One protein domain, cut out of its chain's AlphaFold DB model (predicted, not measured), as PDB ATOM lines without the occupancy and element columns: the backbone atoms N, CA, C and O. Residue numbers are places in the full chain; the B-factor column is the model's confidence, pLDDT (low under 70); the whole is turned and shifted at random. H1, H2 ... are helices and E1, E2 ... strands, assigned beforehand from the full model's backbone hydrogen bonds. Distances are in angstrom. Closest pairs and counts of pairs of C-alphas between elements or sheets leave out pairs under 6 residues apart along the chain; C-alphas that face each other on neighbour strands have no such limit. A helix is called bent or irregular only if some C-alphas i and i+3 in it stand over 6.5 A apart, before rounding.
ATOM      1  N   ARG A  19      -7.643  40.542 -16.760       96.75
ATOM      2  CA  ARG A  19      -7.301  41.244 -18.006       96.75
ATOM      3  C   ARG A  19      -5.888  41.809 -18.003       96.75
ATOM      4  O   ARG A  19      -5.274  41.887 -19.061       96.75
ATOM      5  N   ASP A  20      -5.376  42.158 -16.831       97.62
ATOM      6  CA  ASP A  20      -4.032  42.705 -16.662       97.62
ATOM      7  C   ASP A  20      -2.949  41.620 -16.802       97.62
ATOM      8  O   ASP A  20      -1.784  41.936 -17.019       97.62
ATOM      9  N   SER A  21      -3.338  40.339 -16.752       96.75
ATOM     10  CA  SER A  21      -2.457  39.169 -16.919       96.75
ATOM     11  C   SER A  21      -2.604  38.449 -18.269       96.75
ATOM     12  O   SER A  21      -1.929  37.451 -18.532       96.75
ATOM     13  N   GLN A  22      -3.503  38.936 -19.130       96.12
ATOM     14  CA  GLN A  22      -3.887  38.286 -20.382       96.12
ATOM     15  C   GLN A  22      -3.468  39.101 -21.600       96.12
ATOM     16  O   GLN A  22      -3.438  40.330 -21.571       96.12
ATOM     17  N   SER A  23      -3.200  38.411 -22.709       93.81
ATOM     18  CA  SER A  23      -2.971  39.077 -23.989       93.81
ATOM     19  C   SER A  23      -4.313  39.401 -24.657       93.81
ATOM     20  O   SER A  23      -5.062  38.473 -24.975       93.81
ATOM     21  N   PRO A  24      -4.659  40.681 -24.896       89.25
ATOM     22  CA  PRO A  24      -5.832  41.012 -25.698       89.25
ATOM     23  C   PRO A  24      -5.638  40.566 -27.158       89.25
ATOM     24  O   PRO A  24      -4.512  40.410 -27.623       89.25
ATOM     25  N   LEU A  25      -6.743  40.403 -27.897       87.06
ATOM     26  CA  LEU A  25      -6.776  39.852 -29.268       87.06
ATOM     27  C   LEU A  25      -5.792  40.505 -30.257       87.06
ATOM     28  O   LEU A  25      -5.369  39.872 -31.218       87.06
ATOM     29  N   ASN A  26      -5.450  41.773 -30.047       90.38
ATOM     30  CA  ASN A  26      -4.587  42.580 -30.908       90.38
ATOM     31  C   ASN A  26      -3.181  42.815 -30.324       90.38
ATOM     32  O   ASN A  26      -2.494  43.748 -30.742       90.38
ATOM     33  N   SER A  27      -2.757  42.014 -29.349       91.50
ATOM     34  CA  SER A  27      -1.459  42.124 -28.684       91.50
ATOM     35  C   SER A  27      -0.831  40.747 -28.486       91.50
ATOM     36  O   SER A  27      -1.524  39.732 -28.446       91.50
ATOM     37  N   VAL A  28       0.493  40.727 -28.329       91.12
ATOM     38  CA  VAL A  28       1.279  39.549 -27.905       91.12
ATOM     39  C   VAL A  28       1.710  39.628 -26.433       91.12
ATOM     40  O   VAL A  28       2.401  38.746 -25.935       91.12
ATOM     41  N   ARG A  29       1.347  40.717 -25.749       94.62
ATOM     42  CA  ARG A  29       1.684  41.004 -24.350       94.62
ATOM     43  C   ARG A  29       0.455  41.444 -23.567       94.62
ATOM     44  O   ARG A  29      -0.481  42.003 -24.148       94.62
ATOM     45  N   ALA A  30       0.532  41.305 -22.247       96.81
ATOM     46  CA  ALA A  30      -0.390  41.944 -21.317       96.81
ATOM     47  C   ALA A  30      -0.421  43.481 -21.494       96.81
ATOM     48  O   ALA A  30       0.535  44.065 -22.046       96.81
ATOM     49  N   PRO A  31      -1.491  44.158 -21.027       96.31
ATOM     50  CA  PRO A  31      -1.569  45.615 -20.991       96.31
ATOM     51  C   PRO A  31      -0.299  46.277 -20.432       96.31
ATOM     52  O   PRO A  31       0.440  45.714 -19.625       96.31
ATOM     53  N   LEU A  32       0.013  47.474 -20.929       95.56
ATOM     54  CA  LEU A  32       1.162  48.244 -20.455       95.56
ATOM     55  C   LEU A  32       0.776  49.069 -19.232       95.56
ATOM     56  O   LEU A  32      -0.010  50.009 -19.346       95.56
ATOM     57  N   HIS A  33       1.426  48.782 -18.108       97.12
ATOM     58  CA  HIS A  33       1.371  49.595 -16.898       97.12
ATOM     59  C   HIS A  33       2.676  50.386 -16.782       97.12
ATOM     60  O   HIS A  33       3.741  49.831 -16.508       97.12
ATOM     61  N   LYS A  34       2.625  51.693 -17.073       97.06
ATOM     62  CA  LYS A  34       3.821  52.564 -17.095       97.06
ATOM     63  C   LYS A  34       4.409  52.801 -15.702       97.06
ATOM     64  O   LYS A  34       5.590  53.093 -15.578       97.06
ATOM     65  N   ASP A  35       3.572  52.673 -14.687       97.75
ATOM     66  CA  ASP A  35       3.843  52.790 -13.258       97.75
ATOM     67  C   ASP A  35       4.089  51.417 -12.603       97.75
ATOM     68  O   ASP A  35       3.923  51.255 -11.395       97.75
ATOM     69  N   SER A  36       4.445  50.404 -13.400       97.44
ATOM     70  CA  SER A  36       4.738  49.059 -12.911       97.44
ATOM     71  C   SER A  36       5.929  49.044 -11.958       97.44
ATOM     72  O   SER A  36       6.981  49.603 -12.260       97.44
ATOM     73  N   VAL A  37       5.787  48.312 -10.855       96.69
ATOM     74  CA  VAL A  37       6.845  48.119  -9.844       96.69
ATOM     75  C   VAL A  37       7.292  46.668  -9.705       96.69
ATOM     76  O   VAL A  37       8.321  46.403  -9.093       96.69
ATOM     77  N   ALA A  38       6.552  45.731 -10.297       95.19
ATOM     78  CA  ALA A  38       6.925  44.324 -10.361       95.19
ATOM     79  C   ALA A  38       6.419  43.680 -11.657       95.19
ATOM     80  O   ALA A  38       5.563  44.234 -12.350       95.19
ATOM     81  N   VAL A  39       6.956  42.508 -11.978       95.50
ATOM     82  CA  VAL A  39       6.503  41.656 -13.082       95.50
ATOM     83  C   VAL A  39       6.212  40.260 -12.552       95.50
ATOM     84  O   VAL A  39       6.825  39.837 -11.573       95.50
ATOM     85  N   GLY A  40       5.286  39.557 -13.193       94.38
ATOM     86  CA  GLY A  40       4.978  38.168 -12.876       94.38
ATOM     87  C   GLY A  40       4.579  37.380 -14.116       94.38
ATOM     88  O   GLY A  40       4.242  37.953 -15.153       94.38
ATOM     89  N   ASP A  41       4.644  36.062 -14.000       94.56
ATOM     90  CA  ASP A  41       4.287  35.097 -15.042       94.56
ATOM     91  C   ASP A  41       3.578  33.856 -14.467       94.56
ATOM     92  O   ASP A  41       3.449  32.832 -15.138       94.56
ATOM     93  N   TYR A  42       3.089  33.943 -13.227       95.38
ATOM     94  CA  TYR A  42       2.383  32.836 -12.593       95.38
ATOM     95  C   TYR A  42       0.999  32.661 -13.241       95.38
ATOM     96  O   TYR A  42       0.333  33.660 -13.545       95.38
ATOM     97  N   PRO A  43       0.514  31.431 -13.479       96.06
ATOM     98  CA  PRO A  43      -0.831  31.232 -14.004       96.06
ATOM     99  C   PRO A  43      -1.898  31.766 -13.038       96.06
ATOM    100  O   PRO A  43      -1.681  31.906 -11.835       96.06
ATOM    101  N   LEU A  44      -3.089  32.046 -13.563       95.44
ATOM    102  CA  LEU A  44      -4.265  32.262 -12.725       95.44
ATOM    103  C   LEU A  44      -4.635  30.914 -12.107       95.44
ATOM    104  O   LEU A  44      -5.076  30.029 -12.833       95.44
ATOM    105  N   ASP A  45      -4.423  30.757 -10.802       93.19
ATOM    106  CA  ASP A  45      -4.614  29.497 -10.072       93.19
ATOM    107  C   ASP A  45      -5.591  29.688  -8.905       93.19
ATOM    108  O   ASP A  45      -5.229  30.124  -7.796       93.19
ATOM    109  N   CYS A  46      -6.858  29.383  -9.187       91.12
ATOM    110  CA  CYS A  46      -7.941  29.409  -8.220       91.12
ATOM    111  C   CYS A  46      -8.244  27.994  -7.726       91.12
ATOM    112  O   CYS A  46      -8.477  27.072  -8.509       91.12
ATOM    113  N   HIS A  47      -8.285  27.830  -6.405       87.50
ATOM    114  CA  HIS A  47      -8.576  26.541  -5.790       87.50
ATOM    115  C   HIS A  47     -10.073  26.311  -5.654       87.50
ATOM    116  O   HIS A  47     -10.819  27.199  -5.247       87.50
ATOM    117  N   ALA A  48     -10.481  25.075  -5.927       89.56
ATOM    118  CA  ALA A  48     -11.855  24.650  -5.755       89.56
ATOM    119  C   ALA A  48     -12.338  24.840  -4.314       89.56
ATOM    120  O   ALA A  48     -11.649  24.479  -3.357       89.56
ATOM    121  N   VAL A  49     -13.554  25.360  -4.179       87.50
ATOM    122  CA  VAL A  49     -14.232  25.520  -2.884       87.50
ATOM    123  C   VAL A  49     -15.064  24.293  -2.522       87.50
ATOM    124  O   VAL A  49     -15.397  24.093  -1.354       87.50
ATOM    125  N   ARG A  50     -15.382  23.450  -3.511       85.38
ATOM    126  CA  ARG A  50     -16.177  22.236  -3.337       85.38
ATOM    127  C   ARG A  50     -15.728  21.149  -4.308       85.38
ATOM    128  O   ARG A  50     -15.414  21.422  -5.466       85.38
ATOM    129  N   ASN A  51     -15.720  19.911  -3.820       86.50
ATOM    130  CA  ASN A  51     -15.487  18.742  -4.662       86.50
ATOM    131  C   ASN A  51     -16.613  18.570  -5.696       86.50
ATOM    132  O   ASN A  51     -17.735  19.020  -5.441       86.50
ATOM    133  N   PRO A  52     -16.332  17.878  -6.814       87.62
ATOM    134  CA  PRO A  52     -17.354  17.471  -7.771       87.62
ATOM    135  C   PRO A  52     -18.521  16.766  -7.068       87.62
ATOM    136  O   PRO A  52     -18.315  16.016  -6.106       87.62
ATOM    137  N   ASP A  53     -19.746  17.017  -7.521       86.31
ATOM    138  CA  ASP A  53     -20.947  16.373  -6.987       86.31
ATOM    139  C   ASP A  53     -21.586  15.427  -8.010       86.31
ATOM    140  O   ASP A  53     -21.082  15.242  -9.115       86.31
ATOM    141  N   SER A  54     -22.695  14.782  -7.646       88.00
ATOM    142  CA  SER A  54     -23.369  13.834  -8.539       88.00
ATOM    143  C   SER A  54     -23.911  14.466  -9.828       88.00
ATOM    144  O   SER A  54     -24.160  13.736 -10.784       88.00
ATOM    145  N   TYR A  55     -24.127  15.786  -9.857       83.69
ATOM    146  CA  TYR A  55     -24.573  16.513 -11.048       83.69
ATOM    147  C   TYR A  55     -23.390  16.941 -11.923       83.69
ATOM    148  O   TYR A  55     -23.506  16.932 -13.148       83.69
ATOM    149  N   TYR A  56     -22.250  17.259 -11.305       82.06
ATOM    150  CA  TYR A  56     -21.007  17.645 -11.970       82.06
ATOM    151  C   TYR A  56     -19.834  16.791 -11.465       82.06
ATOM    152  O   TYR A  56     -19.005  17.298 -10.713       82.06
ATOM    153  N   PRO A  57     -19.735  15.509 -11.865       82.81
ATOM    154  CA  PRO A  57     -18.793  14.549 -11.275       82.81
ATOM    155  C   PRO A  57     -17.322  14.808 -11.623       82.81
ATOM    156  O   PRO A  57     -16.432  14.276 -10.962       82.81
ATOM    157  N   GLU A  58     -17.055  15.639 -12.630       84.19
ATOM    158  CA  GLU A  58     -15.704  15.937 -13.122       84.19
ATOM    159  C   GLU A  58     -15.275  17.389 -12.878       84.19
ATOM    160  O   GLU A  58     -14.107  17.725 -13.063       84.19
ATOM    161  N   ILE A  59     -16.203  18.263 -12.468       82.31
ATOM    162  CA  ILE A  59     -15.962  19.706 -12.397       82.31
ATOM    163  C   ILE A  59     -16.031  20.149 -10.937       82.31
ATOM    164  O   ILE A  59     -17.124  20.263 -10.379       82.31
ATOM    165  N   PRO A  60     -14.881  20.406 -10.295       86.00
ATOM    166  CA  PRO A  60     -14.875  21.000  -8.971       86.00
ATOM    167  C   PRO A  60     -15.323  22.470  -9.046       86.00
ATOM    168  O   PRO A  60     -14.939  23.215  -9.948       86.00
ATOM    169  N   GLU A  61     -16.142  22.905  -8.091       87.12
ATOM    170  CA  GLU A  61     -16.739  24.244  -8.109       87.12
ATOM    171  C   GLU A  61     -15.693  25.319  -7.771       87.12
ATOM    172  O   GLU A  61     -14.987  25.227  -6.761       87.12
ATOM    173  N   GLY A  62     -15.605  26.353  -8.612       86.12
ATOM    174  CA  GLY A  62     -14.758  27.530  -8.387       86.12
ATOM    175  C   GLY A  62     -13.257  27.323  -8.619       86.12
ATOM    176  O   GLY A  62     -12.499  28.283  -8.497       86.12
ATOM    177  N   GLY A  63     -12.813  26.109  -8.961       89.56
ATOM    178  CA  GLY A  63     -11.407  25.808  -9.226       89.56
ATOM    179  C   GLY A  63     -11.055  25.920 -10.708       89.56
ATOM    180  O   GLY A  63     -11.754  25.357 -11.547       89.56
ATOM    181  N   PHE A  64      -9.962  26.608 -11.036       91.56
ATOM    182  CA  PHE A  64      -9.424  26.642 -12.396       91.56
ATOM    183  C   PHE A  64      -7.949  27.039 -12.412       91.56
ATOM    184  O   PHE A  64      -7.478  27.777 -11.547       91.56
ATOM    185  N   VAL A  65      -7.259  26.594 -13.462       93.44
ATOM    186  CA  VAL A  65      -5.929  27.074 -13.830       93.44
ATOM    187  C   VAL A  65      -6.010  27.628 -15.246       93.44
ATOM    188  O   VAL A  65      -6.449  26.926 -16.157       93.44
ATOM    189  N   PHE A  66      -5.611  28.882 -15.437       94.44
ATOM    190  CA  PHE A  66      -5.616  29.529 -16.746       94.44
ATOM    191  C   PHE A  66      -4.256  30.183 -17.025       94.44
ATOM    192  O   PHE A  66      -3.719  30.865 -16.144       94.44
ATOM    193  N   PRO A  67      -3.666  29.972 -18.217       95.00
ATOM    194  CA  PRO A  67      -2.341  30.492 -18.528       95.00
ATOM    195  C   PRO A  67      -2.345  32.019 -18.560       95.00
ATOM    196  O   PRO A  67      -3.325  32.638 -18.966       95.00
ATOM    197  N   THR A  68      -1.233  32.621 -18.166       95.50
ATOM    198  CA  THR A  68      -0.972  34.058 -18.278       95.50
ATOM    199  C   THR A  68       0.146  34.297 -19.290       95.50
ATOM    200  O   THR A  68       0.852  33.376 -19.706       95.50
ATOM    201  N   VAL A  69       0.295  35.545 -19.720       95.88
ATOM    202  CA  VAL A  69       1.519  36.027 -20.378       95.88
ATOM    203  C   VAL A  69       2.288  36.886 -19.379       95.88
ATOM    204  O   VAL A  69       1.644  37.418 -18.478       95.88
ATOM    205  N   PRO A  70       3.612  37.095 -19.520       95.94
ATOM    206  CA  PRO A  70       4.340  37.994 -18.630       95.94
ATOM    207  C   PRO A  70       3.619  39.340 -18.478       95.94
ATOM    208  O   PRO A  70       3.350  40.032 -19.468       95.94
ATOM    209  N   TYR A  71       3.281  39.681 -17.238       97.12
ATOM    210  CA  TYR A  71       2.440  40.820 -16.889       97.12
ATOM    211  C   TYR A  71       3.129  41.756 -15.900       97.12
ATOM    212  O   TYR A  71       4.134  41.428 -15.269       97.12
ATOM    213  N   GLN A  72       2.588  42.966 -15.807       97.50
ATOM    214  CA  GLN A  72       3.110  44.061 -15.001       97.50
ATOM    215  C   GLN A  72       2.167  44.349 -13.840       97.50
ATOM    216  O   GLN A  72       0.955  44.380 -14.031       97.50
ATOM    217  N   ILE A  73       2.718  44.593 -12.655       97.50
ATOM    218  CA  ILE A  73       1.947  44.937 -11.460       97.50
ATOM    219  C   ILE A  73       2.106  46.449 -11.219       97.50
ATOM    220  O   ILE A  73       3.194  46.883 -10.815       97.50
ATOM    221  N   PRO A  74       1.069  47.269 -11.497       97.88
ATOM    222  CA  PRO A  74       1.121  48.719 -11.311       97.88
ATOM    223  C   PRO A  74       1.228  49.091  -9.834       97.88
ATOM    224  O   PRO A  74       0.594  48.467  -8.985       97.88
ATOM    225  N   TYR A  75       1.970  50.154  -9.523       97.75
ATOM    226  CA  TYR A  75       2.121  50.682  -8.162       97.75
ATOM    227  C   TYR A  75       0.777  50.954  -7.469       97.75
ATOM    228  O   TYR A  75       0.627  50.677  -6.277       97.75
ATOM    229  N   GLY A  76      -0.227  51.411  -8.226       97.88
ATOM    230  CA  GLY A  76      -1.562  51.738  -7.719       97.88
ATOM    231  C   GLY A  76      -2.308  50.588  -7.028       97.88
ATOM    232  O   GLY A  76      -3.260  50.852  -6.292       97.88
ATOM    233  N   VAL A  77      -1.886  49.322  -7.185       97.81
ATOM    234  CA  VAL A  77      -2.470  48.209  -6.407       97.81
ATOM    235  C   VAL A  77      -2.136  48.307  -4.915       97.81
ATOM    236  O   VAL A  77      -2.878  47.782  -4.088       97.81
ATOM    237  N   MET A  78      -1.035  48.976  -4.558       97.50
ATOM    238  CA  MET A  78      -0.570  49.136  -3.175       97.50
ATOM    239  C   MET A  78      -1.020  50.451  -2.531       97.50
ATOM    240  O   MET A  78      -0.901  50.588  -1.314       97.50
ATOM    241  N   VAL A  79      -1.528  51.403  -3.319       97.94
ATOM    242  CA  VAL A  79      -1.910  52.748  -2.858       97.94
ATOM    243  C   VAL A  79      -3.408  52.783  -2.547       97.94
ATOM    244  O   VAL A  79      -4.200  52.617  -3.474       97.94
ATOM    245  N   PRO A  80      -3.840  52.968  -1.286       97.38
ATOM    246  CA  PRO A  80      -5.255  53.048  -0.937       97.38
ATOM    247  C   PRO A  80      -5.940  54.263  -1.566       97.38
ATOM    248  O   PRO A  80      -5.433  55.374  -1.490       97.38
ATOM    249  N   LYS A  81      -7.161  54.091  -2.083       96.69
ATOM    250  CA  LYS A  81      -7.901  55.182  -2.742       96.69
ATOM    251  C   LYS A  81      -8.302  56.342  -1.813       96.69
ATOM    252  O   LYS A  81      -8.540  57.444  -2.288       96.69
ATOM    253  N   ASN A  82      -8.455  56.078  -0.512       96.25
ATOM    254  CA  ASN A  82      -9.023  57.031   0.455       96.25
ATOM    255  C   ASN A  82      -8.172  57.193   1.730       96.25
ATOM    256  O   ASN A  82      -8.698  57.628   2.754       96.25
ATOM    257  N   VAL A  83      -6.905  56.765   1.720       96.69
ATOM    258  CA  VAL A  83      -6.012  56.852   2.887       96.69
ATOM    259  C   VAL A  83      -4.628  57.289   2.425       96.69
ATOM    260  O   VAL A  83      -3.937  56.531   1.752       96.69
ATOM    261  N   ASP A  84      -4.224  58.489   2.830       95.56
ATOM    262  CA  ASP A  84      -2.907  59.041   2.521       95.56
ATOM    263  C   ASP A  84      -1.821  58.508   3.469       95.56
ATOM    264  O   ASP A  84      -2.084  58.152   4.620       95.56
ATOM    265  N   GLY A  85      -0.572  58.481   2.994       95.94
ATOM    266  CA  GLY A  85       0.595  58.113   3.809       95.94
ATOM    267  C   GLY A  85       0.691  56.625   4.170       95.94
ATOM    268  O   GLY A  85       1.480  56.263   5.043       95.94
ATOM    269  N   LEU A  86      -0.086  55.763   3.509       96.06
ATOM    270  CA  LEU A  86      -0.097  54.317   3.720       96.06
ATOM    271  C   LEU A  86       0.184  53.574   2.410       96.06
ATOM    272  O   LEU A  86      -0.410  53.874   1.381       96.06
ATOM    273  N   LEU A  87       1.036  52.550   2.476       96.62
ATOM    274  CA  LEU A  87       1.201  51.556   1.417       96.62
ATOM    275  C   LEU A  87       0.832  50.172   1.937       96.62
ATOM    276  O   LEU A  87       1.197  49.800   3.054       96.62
ATOM    277  N   VAL A  88       0.123  49.400   1.113       95.88
ATOM    278  CA  VAL A  88      -0.358  48.054   1.442       95.88
ATOM    279  C   VAL A  88       0.215  47.052   0.432       95.88
ATOM    280  O   VAL A  88      -0.425  46.779  -0.579       95.88
ATOM    281  N   PRO A  89       1.416  46.494   0.677       91.56
ATOM    282  CA  PRO A  89       2.124  45.673  -0.311       91.56
ATOM    283  C   PRO A  89       1.661  44.211  -0.388       91.56
ATOM    284  O   PRO A  89       1.991  43.526  -1.346       91.56
ATOM    285  N   VAL A  90       0.913  43.717   0.607       90.69
ATOM    286  CA  VAL A  90       0.483  42.303   0.674       90.69
ATOM    287  C   VAL A  90      -1.009  42.160   0.379       90.69
ATOM    288  O   VAL A  90      -1.409  41.436  -0.527       90.69
ATOM    289  N   ALA A  91      -1.860  42.895   1.101       92.44
ATOM    290  CA  ALA A  91      -3.309  42.913   0.878       92.44
ATOM    291  C   ALA A  91      -3.701  43.892  -0.249       92.44
ATOM    292  O   ALA A  91      -4.575  44.745  -0.068       92.44
ATOM    293  N   VAL A  92      -3.006  43.778  -1.384       95.00
ATOM    294  CA  VAL A  92      -3.099  44.680  -2.541       95.00
ATOM    295  C   VAL A  92      -4.490  44.700  -3.165       95.00
ATOM    296  O   VAL A  92      -5.282  43.773  -3.043       95.00
ATOM    297  N   SER A  93      -4.799  45.760  -3.888       97.56
ATOM    298  CA  SER A  93      -6.063  45.927  -4.587       97.56
ATOM    299  C   SER A  93      -6.131  45.057  -5.848       97.56
ATOM    300  O   SER A  93      -5.478  45.327  -6.857       97.56
ATOM    301  N   ALA A  94      -6.937  43.997  -5.788       97.00
ATOM    302  CA  ALA A  94      -7.129  43.046  -6.880       97.00
ATOM    303  C   ALA A  94      -8.487  42.335  -6.795       97.00
ATOM    304  O   ALA A  94      -8.999  42.081  -5.697       97.00
ATOM    305  N   SER A  95      -9.045  41.957  -7.948       96.12
ATOM    306  CA  SER A  95     -10.196  41.055  -8.026       96.12
ATOM    307  C   SER A  95      -9.841  39.671  -7.469       96.12
ATOM    308  O   SER A  95      -8.668  39.341  -7.312       96.12
ATOM    309  N   HIS A  96     -10.852  38.855  -7.161       93.50
ATOM    310  CA  HIS A  96     -10.655  37.464  -6.729       93.50
ATOM    311  C   HIS A  96      -9.751  36.692  -7.708       93.50
ATOM    312  O   HIS A  96      -8.753  36.090  -7.317       93.50
ATOM    313  N   VAL A  97     -10.047  36.810  -9.005       94.88
ATOM    314  CA  VAL A  97      -9.287  36.150 -10.069       94.88
ATOM    315  C   VAL A  97      -7.910  36.788 -10.256       94.88
ATOM    316  O   VAL A  97      -6.918  36.070 -10.288       94.88
ATOM    317  N   GLY A  98      -7.807  38.117 -10.314       95.62
ATOM    318  CA  GLY A  98      -6.518  38.796 -10.482       95.62
ATOM    319  C   GLY A  98      -5.550  38.532  -9.321       95.62
ATOM    320  O   GLY A  98      -4.349  38.389  -9.532       95.62
ATOM    321  N   PHE A  99      -6.063  38.387  -8.096       95.00
ATOM    322  CA  PHE A  99      -5.240  38.057  -6.933       95.00
ATOM    323  C   PHE A  99      -4.640  36.646  -7.014       95.00
ATOM    324  O   PHE A  99      -3.550  36.415  -6.498       95.00
ATOM    325  N   SER A 100      -5.317  35.711  -7.691       93.81
ATOM    326  CA  SER A 100      -4.886  34.309  -7.788       93.81
ATOM    327  C   SER A 100      -3.498  34.128  -8.411       93.81
ATOM    328  O   SER A 100      -2.822  33.158  -8.078       93.81
ATOM    329  N   THR A 101      -3.069  35.079  -9.246       94.88
ATOM    330  CA  THR A 101      -1.766  35.068  -9.918       94.88
ATOM    331  C   THR A 101      -0.716  35.916  -9.186       94.88
ATOM    332  O   THR A 101       0.397  35.457  -8.941       94.88
ATOM    333  N   ILE A 102      -1.071  37.122  -8.721       93.75
ATOM    334  CA  ILE A 102      -0.114  38.040  -8.071       93.75
ATOM    335  C   ILE A 102       0.168  37.722  -6.594       93.75
ATOM    336  O   ILE A 102       1.029  38.356  -5.992       93.75
ATOM    337  N   ARG A 103      -0.549  36.760  -5.994       90.31
ATOM    338  CA  ARG A 103      -0.294  36.280  -4.621       90.31
ATOM    339  C   ARG A 103       0.938  35.379  -4.499       90.31
ATOM    340  O   ARG A 103       1.249  34.951  -3.391       90.31
ATOM    341  N   MET A 104       1.551  34.997  -5.621       87.25
ATOM    342  CA  MET A 104       2.700  34.101  -5.628       87.25
ATOM    343  C   MET A 104       3.942  34.827  -5.102       87.25
ATOM    344  O   MET A 104       4.270  35.923  -5.552       87.25
TER     345      MET A 104
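What this domain is: This is residues 19 to 104 of the 107 residues of the protein "FAD-dependent oxidoreductase" of Pyrinomonadaceae bacterium (UniProt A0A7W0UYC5). Mostly irregular chain: E1 with E4 and the hairpin E2 and E3 make a loose ribbon, H1 packs on E2, and long loops form the ends. The printed part has 86 residues, 22 in four named strands, then one helix; the class is mixed. It is loose, radius of gyration of the C-alphas 15.7 A, spanning 51 by 34 by 19 A.

How they stand to each other: E1, residues 36 to 40, and E4, residues 71 to 74, are antiparallel, N 37 and O 73 within hydrogen-bond range at 3.0 A. E2, residues 44 to 46, and E3, residues 64 to 66, are a hairpin, N 44 and O 66 within range at 2.9 A. The closest C-alphas of E2 and H1, residues 96 to 102, are Leu 44 and Thr 101, 4.7 A. In H1, 1 of 3 O i to N i+4 and 2 of 4 O i to N i+3 pairs are within range.

Where its parts are: C-alpha 36 begins E1 at (4.738, 49.059, -12.911); C-alpha 102 ends H1 at (-0.114, 38.040, -8.071).

The domain as a whole: The printed part has no cut; links E2 to E3 and E4 to H1 are long.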